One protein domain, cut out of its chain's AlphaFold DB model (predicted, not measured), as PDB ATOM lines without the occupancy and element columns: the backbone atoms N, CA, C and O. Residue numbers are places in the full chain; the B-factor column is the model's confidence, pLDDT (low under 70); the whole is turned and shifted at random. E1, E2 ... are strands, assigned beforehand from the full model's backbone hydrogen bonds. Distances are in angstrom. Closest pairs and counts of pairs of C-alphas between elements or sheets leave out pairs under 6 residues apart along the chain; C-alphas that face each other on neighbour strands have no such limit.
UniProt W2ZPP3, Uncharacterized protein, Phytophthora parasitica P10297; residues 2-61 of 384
ATOM      1  N   TYR A   2      -9.501  54.716  11.609       87.31
ATOM      2  CA  TYR A   2      -9.705  53.947  12.832       87.31
ATOM      3  C   TYR A   2      -8.356  53.391  13.282       87.31
ATOM      4  O   TYR A   2      -7.666  52.743  12.496       87.31
ATOM      5  N   PHE A   3      -7.978  53.677  14.519       86.62
ATOM      6  CA  PHE A   3      -6.723  53.272  15.136       86.62
ATOM      7  C   PHE A   3      -7.031  52.396  16.346       86.62
ATOM      8  O   PHE A   3      -7.929  52.699  17.130       86.62
ATOM      9  N   ILE A   4      -6.264  51.324  16.503       87.69
ATOM     10  CA  ILE A   4      -6.331  50.414  17.648       87.69
ATOM     11  C   ILE A   4      -4.942  50.242  18.236       87.69
ATOM     12  O   ILE A   4      -3.935  50.388  17.533       87.69
ATOM     13  N   CYS A   5      -4.884  49.887  19.514       84.81
ATOM     14  CA  CYS A   5      -3.635  49.464  20.121       84.81
ATOM     15  C   CYS A   5      -3.063  48.222  19.411       84.81
ATOM     16  O   CYS A   5      -3.784  47.291  19.046       84.81
ATOM     17  N   ILE A   6      -1.735  48.154  19.278       76.94
ATOM     18  CA  ILE A   6      -1.027  46.979  18.736       76.94
ATOM     19  C   ILE A   6      -1.302  45.690  19.536       76.94
ATOM     20  O   ILE A   6      -1.114  44.586  19.027       76.94
ATOM     21  N   TYR A   7      -1.772  45.836  20.773       79.56
ATOM     22  CA  TYR A   7      -2.128  44.758  21.686       79.56
ATOM     23  C   TYR A   7      -3.589  44.272  21.546       79.56
ATOM     24  O   TYR A   7      -3.954  43.284  22.185       79.56
ATOM     25  N   ASP A   8      -4.416  44.926  20.716       81.19
ATOM     26  CA  ASP A   8      -5.804  44.524  20.407       81.19
ATOM     27  C   ASP A   8      -5.897  43.552  19.207       81.19
ATOM     28  O   ASP A   8      -6.926  42.936  18.937       81.19
ATOM     29  N   TRP A   9      -4.797  43.354  18.470       73.38
ATOM     30  CA  TRP A   9      -4.792  42.475  17.299       73.38
ATOM     31  C   TRP A   9      -5.128  41.030  17.669       73.38
ATOM     32  O   TRP A   9      -4.471  40.427  18.517       73.38
ATOM     33  N   GLN A  10      -6.102  40.432  16.981       67.06
ATOM     34  CA  GLN A  10      -6.403  39.010  17.134       67.06
ATOM     35  C   GLN A  10      -5.290  38.157  16.511       67.06
ATOM     36  O   GLN A  10      -4.948  38.303  15.334       67.06
ATOM     37  N   PHE A  11      -4.724  37.244  17.301       66.69
ATOM     38  CA  PHE A  11      -3.709  36.309  16.824       66.69
ATOM     39  C   PHE A  11      -4.318  35.328  15.814       66.69
ATOM     40  O   PHE A  11      -5.217  34.560  16.149       66.69
ATOM     41  N   LYS A  12      -3.799  35.330  14.581       65.25
ATOM     42  CA  LYS A  12      -4.115  34.324  13.559       65.25
ATOM     43  C   LYS A  12      -2.924  33.370  13.409       65.25
ATOM     44  O   LYS A  12      -1.881  33.816  12.915       65.25
ATOM     45  N   PRO A  13      -3.031  32.093  13.815       62.62
ATOM     46  CA  PRO A  13      -1.955  31.128  13.618       62.62
ATOM     47  C   PRO A  13      -1.709  30.918  12.117       62.62
ATOM     48  O   PRO A  13      -2.648  30.731  11.349       62.62
ATOM     49  N   ARG A  14      -0.442  30.971  11.687       62.84
ATOM     50  CA  ARG A  14      -0.036  30.802  10.273       62.84
ATOM     51  C   ARG A  14       0.721  29.494  10.000       62.84
ATOM     52  O   ARG A  14       1.367  29.379   8.966       62.84
ATOM     53  N   GLY A  15       0.710  28.536  10.925       62.22
ATOM     54  CA  GLY A  15       1.481  27.298  10.786       62.22
ATOM     55  C   GLY A  15       0.807  26.091  11.426       62.22
ATOM     56  O   GLY A  15      -0.046  26.237  12.295       62.22
ATOM     57  N   ASN A  16       1.245  24.897  11.023       65.69
ATOM     58  CA  ASN A  16       0.657  23.599  11.384       65.69
ATOM     59  C   ASN A  16       0.963  23.151  12.835       65.69
ATOM     60  O   ASN A  16       1.089  21.960  13.099       65.69
ATOM     61  N   GLY A  17       1.188  24.082  13.770       59.47
ATOM     62  CA  GLY A  17       1.337  23.780  15.204       59.47
ATOM     63  C   GLY A  17       2.637  23.092  15.657       59.47
ATOM     64  O   GLY A  17       2.782  22.817  16.842       59.47
ATOM     65  N   ARG A  18       3.619  22.846  14.774       54.97
ATOM     66  CA  ARG A  18       4.896  22.178  15.142       54.97
ATOM     67  C   ARG A  18       5.815  22.990  16.068       54.97
ATOM     68  O   ARG A  18       6.713  22.422  16.678       54.97
ATOM     69  N   ARG A  19       5.630  24.310  16.158       48.75
ATOM     70  CA  ARG A  19       6.296  25.170  17.148       48.75
ATOM     71  C   ARG A  19       5.226  25.651  18.127       48.75
ATOM     72  O   ARG A  19       4.294  26.332  17.717       48.75
ATOM     73  N   THR A  20       5.340  25.253  19.391       51.06
ATOM     74  CA  THR A  20       4.324  25.493  20.435       51.06
ATOM     75  C   THR A  20       4.632  26.710  21.311       51.06
ATOM     76  O   THR A  20       3.718  27.328  21.844       51.06
ATOM     77  N   ASN A  21       5.901  27.121  21.401       49.88
ATOM     78  CA  ASN A  21       6.335  28.253  22.221       49.88
ATOM     79  C   ASN A  21       6.386  29.552  21.407       49.88
ATOM     80  O   ASN A  21       7.443  29.963  20.922       49.88
ATOM     81  N   HIS A  22       5.236  30.208  21.256       55.94
ATOM     82  CA  HIS A  22       5.142  31.546  20.675       55.94
ATOM     83  C   HIS A  22       4.701  32.557  21.733       55.94
ATOM     84  O   HIS A  22       3.705  32.353  22.418       55.94
ATOM     85  N   ILE A  23       5.415  33.680  21.831       54.84
ATOM     86  CA  ILE A  23       4.965  34.821  22.633       54.84
ATOM     87  C   ILE A  23       3.821  35.490  21.869       54.84
ATOM     88  O   ILE A  23       4.040  36.169  20.860       54.84
ATOM     89  N   ILE A  24       2.592  35.269  22.330       60.56
ATOM     90  CA  ILE A  24       1.404  35.938  21.804       60.56
ATOM     91  C   ILE A  24       1.373  37.342  22.399       60.56
ATOM     92  O   ILE A  24       1.320  37.516  23.610       60.56
ATOM     93  N   ARG A  25       1.427  38.354  21.531       63.75
ATOM     94  CA  ARG A  25       1.405  39.761  21.950       63.75
ATOM     95  C   ARG A  25      -0.004  40.288  22.212       63.75
ATOM     96  O   ARG A  25      -0.125  41.357  22.768       63.75
ATOM     97  N   SER A  26      -1.062  39.596  21.795       72.62
ATOM     98  CA  SER A  26      -2.436  40.067  22.002       72.62
ATOM     99  C   SER A  26      -2.851  39.935  23.466       72.62
ATOM    100  O   SER A  26      -2.836  38.830  24.003       72.62
ATOM    101  N   ILE A  27      -3.259  41.043  24.087       80.62
ATOM    102  CA  ILE A  27      -3.844  41.072  25.443       80.62
ATOM    103  C   ILE A  27      -5.228  41.737  25.445       80.62
ATOM    104  O   ILE A  27      -5.728  42.121  26.500       80.62
ATOM    105  N   LYS A  28      -5.838  41.880  24.256       82.81
ATOM    106  CA  LYS A  28      -7.166  42.485  24.054       82.81
ATOM    107  C   LYS A  28      -7.256  43.881  24.677       82.81
ATOM    108  O   LYS A  28      -8.137  44.164  25.485       82.81
ATOM    109  N   CYS A  29      -6.274  44.722  24.357       85.50
ATOM    110  CA  CYS A  29      -6.230  46.090  24.856       85.50
ATOM    111  C   CYS A  29      -7.458  46.878  24.355       85.50
ATOM    112  O   CYS A  29      -7.681  46.907  23.148       85.50
ATOM    113  N   PRO A  30      -8.236  47.541  25.232       87.44
ATOM    114  CA  PRO A  30      -9.475  48.213  24.830       87.44
ATOM    115  C   PRO A  30      -9.251  49.560  24.118       87.44
ATOM    116  O   PRO A  30     -10.213  50.147  23.611       87.44
ATOM    117  N   ALA A  31      -8.010  50.058  24.082       89.38
ATOM    118  CA  ALA A  31      -7.681  51.372  23.552       89.38
ATOM    119  C   ALA A  31      -7.905  51.472  22.032       89.38
ATOM    120  O   ALA A  31      -7.335  50.712  21.238       89.38
ATOM    121  N   LYS A  32      -8.722  52.453  21.627       91.88
ATOM    122  CA  LYS A  32      -9.112  52.702  20.231       91.88
ATOM    123  C   LYS A  32      -9.473  54.163  19.989       91.88
ATOM    124  O   LYS A  32     -10.041  54.831  20.853       91.88
ATOM    125  N   LEU A  33      -9.202  54.635  18.779       91.81
ATOM    126  CA  LEU A  33      -9.487  55.994  18.329       91.81
ATOM    127  C   LEU A  33     -10.112  55.955  16.934       91.81
ATOM    128  O   LEU A  33      -9.515  55.454  15.985       91.81
ATOM    129  N   SER A  34     -11.300  56.530  16.791       90.19
ATOM    130  CA  SER A  34     -11.959  56.736  15.505       90.19
ATOM    131  C   SER A  34     -12.045  58.228  15.221       90.19
ATOM    132  O   SER A  34     -12.614  58.978  16.015       90.19
ATOM    133  N   ALA A  35     -11.473  58.658  14.103       91.38
ATOM    134  CA  ALA A  35     -11.401  60.056  13.703       91.38
ATOM    135  C   ALA A  35     -11.842  60.218  12.247       91.38
ATOM    136  O   ALA A  35     -11.309  59.558  11.356       91.38
ATOM    137  N   ASN A  36     -12.801  61.103  11.991       89.44
ATOM    138  CA  ASN A  36     -13.379  61.342  10.672       89.44
ATOM    139  C   ASN A  36     -13.124  62.777  10.225       89.44
ATOM    140  O   ASN A  36     -13.150  63.698  11.036       89.44
ATOM    141  N   LEU A  37     -12.895  62.968   8.929       88.69
ATOM    142  CA  LEU A  37     -12.789  64.298   8.345       88.69
ATOM    143  C   LEU A  37     -14.199  64.839   8.096       88.69
ATOM    144  O   LEU A  37     -15.010  64.176   7.453       88.69
ATOM    145  N   VAL A  38     -14.491  66.029   8.607       88.19
ATOM    146  CA  VAL A  38     -15.782  66.705   8.456       88.19
ATOM    147  C   VAL A  38     -15.535  68.066   7.823       88.19
ATOM    148  O   VAL A  38     -14.630  68.785   8.239       88.19
ATOM    149  N   LYS A  39     -16.329  68.417   6.811       84.88
ATOM    150  CA  LYS A  39     -16.298  69.743   6.192       84.88
ATOM    151  C   LYS A  39     -17.283  70.656   6.918       84.88
ATOM    152  O   LYS A  39     -18.458  70.315   7.050       84.88
ATOM    153  N   GLU A  40     -16.795  71.784   7.403       82.12
ATOM    154  CA  GLU A  40     -17.590  72.798   8.084       82.12
ATOM    155  C   GLU A  40     -18.247  73.757   7.076       82.12
ATOM    156  O   GLU A  40     -17.911  73.767   5.887       82.12
ATOM    157  N   LYS A  41     -19.216  74.555   7.542       76.62
ATOM    158  CA  LYS A  41     -20.047  75.427   6.691       76.62
ATOM    159  C   LYS A  41     -19.243  76.484   5.919       76.62
ATOM    160  O   LYS A  41     -19.683  76.902   4.857       76.62
ATOM    161  N   GLU A  42     -18.058  76.849   6.401       78.75
ATOM    162  CA  GLU A  42     -17.161  77.833   5.773       78.75
ATOM    163  C   GLU A  42     -16.112  77.199   4.840       78.75
ATOM    164  O   GLU A  42     -15.221  77.873   4.332       78.75
ATOM    165  N   GLY A  43     -16.195  75.888   4.589       80.75
ATOM    166  CA  GLY A  43     -15.253  75.188   3.715       80.75
ATOM    167  C   GLY A  43     -13.966  74.718   4.397       80.75
ATOM    168  O   GLY A  43     -13.173  74.041   3.741       80.75
ATOM    169  N   LEU A  44     -13.784  74.982   5.696       80.50
ATOM    170  CA  LEU A  44     -12.726  74.359   6.492       80.50
ATOM    171  C   LEU A  44     -12.984  72.861   6.688       80.50
ATOM    172  O   LEU A  44     -14.114  72.421   6.902       80.50
ATOM    173  N   PHE A  45     -11.917  72.067   6.646       87.00
ATOM    174  CA  PHE A  45     -11.954  70.656   7.018       87.00
ATOM    175  C   PHE A  45     -11.446  70.495   8.449       87.00
ATOM    176  O   PHE A  45     -10.348  70.941   8.772       87.00
ATOM    177  N   MET A  46     -12.218  69.814   9.291       87.69
ATOM    178  CA  MET A  46     -11.840  69.488  10.664       87.69
ATOM    179  C   MET A  46     -11.838  67.983  10.898       87.69
ATOM    180  O   MET A  46     -12.636  67.238  10.329       87.69
ATOM    181  N   VAL A  47     -10.949  67.525  11.776       87.69
ATOM    182  CA  VAL A  47     -10.926  66.133  12.230       87.69
ATOM    183  C   VAL A  47     -11.840  66.006  13.446       87.69
ATOM    184  O   VAL A  47     -11.538  66.517  14.519       87.69
ATOM    185  N   ARG A  48     -12.963  65.306  13.290       87.88
ATOM    186  CA  ARG A  48     -13.878  64.969  14.384       87.88
ATOM    187  C   ARG A  48     -13.557  63.579  14.914       87.88
ATOM    188  O   ARG A  48     -13.713  62.588  14.201       87.88
ATOM    189  N   VAL A  49     -13.171  63.492  16.181       87.75
ATOM    190  CA  VAL A  49     -13.044  62.212  16.887       87.75
ATOM    191  C   VAL A  49     -14.446  61.708  17.235       87.75
ATOM    192  O   VAL A  49     -15.182  62.377  17.951       87.75
ATOM    193  N   SER A  50     -14.843  60.553  16.698       86.62
ATOM    194  CA  SER A  50     -16.160  59.952  16.951       86.62
ATOM    195  C   SER A  50     -16.139  58.932  18.087       86.62
ATOM    196  O   SER A  50     -17.170  58.640  18.682       86.62
ATOM    197  N   THR A  51     -14.982  58.332  18.365       86.81
ATOM    198  CA  THR A  51     -14.835  57.321  19.417       86.81
ATOM    199  C   THR A  51     -13.425  57.392  19.964       86.81
ATOM    200  O   THR A  51     -12.475  57.383  19.184       86.81
ATOM    201  N   HIS A  52     -13.284  57.444  21.285       90.62
ATOM    202  CA  HIS A  52     -11.988  57.455  21.945       90.62
ATOM    203  C   HIS A  52     -12.061  56.653  23.243       90.62
ATOM    204  O   HIS A  52     -12.816  57.002  24.145       90.62
ATOM    205  N   TYR A  53     -11.284  55.577  23.309       89.88
ATOM    206  CA  TYR A  53     -10.983  54.845  24.534       89.88
ATOM    207  C   TYR A  53      -9.482  54.967  24.768       89.88
ATOM    208  O   TYR A  53      -8.703  54.426  23.982       89.88
ATOM    209  N   ALA A  54      -9.103  55.716  25.802       86.38
ATOM    210  CA  ALA A  54      -7.713  56.060  26.098       86.38
ATOM    211  C   ALA A  54      -7.038  55.093  27.084       86.38
ATOM    212  O   ALA A  54      -5.817  55.091  27.193       86.38
ATOM    213  N   ASP A  55      -7.815  54.283  27.807       89.25
ATOM    214  CA  ASP A  55      -7.279  53.414  28.850       89.25
ATOM    215  C   ASP A  55      -6.551  52.206  28.258       89.25
ATOM    216  O   ASP A  55      -7.100  51.430  27.471       89.25
ATOM    217  N   HIS A  56      -5.304  52.027  28.687       87.62
ATOM    218  CA  HIS A  56      -4.474  50.884  28.341       87.62
ATOM    219  C   HIS A  56      -4.357  49.932  29.534       87.62
ATOM    220  O   HIS A  56      -4.132  50.344  30.666       87.62
ATOM    221  N   ASN A  57      -4.444  48.630  29.269       87.88
ATOM    222  CA  ASN A  57      -4.234  47.562  30.253       87.88
ATOM    223  C   ASN A  57      -2.775  47.063  30.297       87.88
ATOM    224  O   ASN A  57      -2.506  45.939  30.718       87.88
ATOM    225  N   HIS A  58      -1.836  47.876  29.818       83.44
ATOM    226  CA  HIS A  58      -0.405  47.599  29.800       83.44
ATOM    227  C   HIS A  58       0.373  48.902  29.969       83.44
ATOM    228  O   HIS A  58      -0.167  49.986  29.756       83.44
ATOM    229  N   VAL A  59       1.658  48.794  30.309       81.06
ATOM    230  CA  VAL A  59       2.547  49.957  30.377       81.06
ATOM    231  C   VAL A  59       2.649  50.591  28.992       81.06
ATOM    232  O   VAL A  59       2.878  49.906  27.989       81.06
ATOM    233  N   VAL A  60       2.458  51.906  28.947       82.12
ATOM    234  CA  VAL A  60       2.649  52.736  27.760       82.12
ATOM    235  C   VAL A  60       3.767  53.710  28.091       82.12
ATOM    236  O   VAL A  60       3.673  54.459  29.057       82.12
ATOM    237  N   GLY A  61       4.839  53.663  27.310       80.44
ATOM    238  CA  GLY A  61       6.037  54.458  27.537       80.44
ATOM    239  C   GLY A  61       6.904  54.506  26.288       80.44
ATOM    240  O   GLY A  61       6.746  53.695  25.369       80.44
TER     241      GLY A  61
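Overview. This is residues 2 to 61 of the 384 residues of an uncharacterized protein of Phytophthora parasitica P10297 (UniProt W2ZPP3). This is a rod with little regular structure: the long hairpin of E2 and E3 makes one end, short E1 pairs alongside E2, and a long loop sticks out at the other end with residues 12 to 23. The printed part has 60 residues, with no named helix and strands E1, E2, E3 forming a meander, each the antiparallel neighbour of the one before. The class is all strand, with 20 residues in named elements; the whole is extended, radius of gyration of the C-alphas 17.7 A, spanning 60 by 26 by 16 A.

Arrangement. Start at edge strand E1, residues 2 to 4: it forms an antiparallel hairpin, 164 degrees, with inner strand E2, residues 32 to 39. Look there for N 3 and O 33, within hydrogen-bond range at 2.8 A. E2 and edge strand E3, residues 45 to 53, form another, 159 degrees, with N 36 and O 48 at 2.8 A.

Along the chain. Find C-alpha 2 at (-9.705, 53.947, 12.832); E1 runs 6.9 A to C-alpha 4. E2 runs 23.2 A; E3 runs 23.6 A, ending at C-alpha 53, (-10.983, 54.845, 24.534).

Size, cuts and confidence. The farthest C-alphas, Arg 18 and Glu 42, are 60.6 A apart. The printed part has no cut; E1 to E2 is a long link, 27 residues. Residues 10 to 25 have pLDDT under 70.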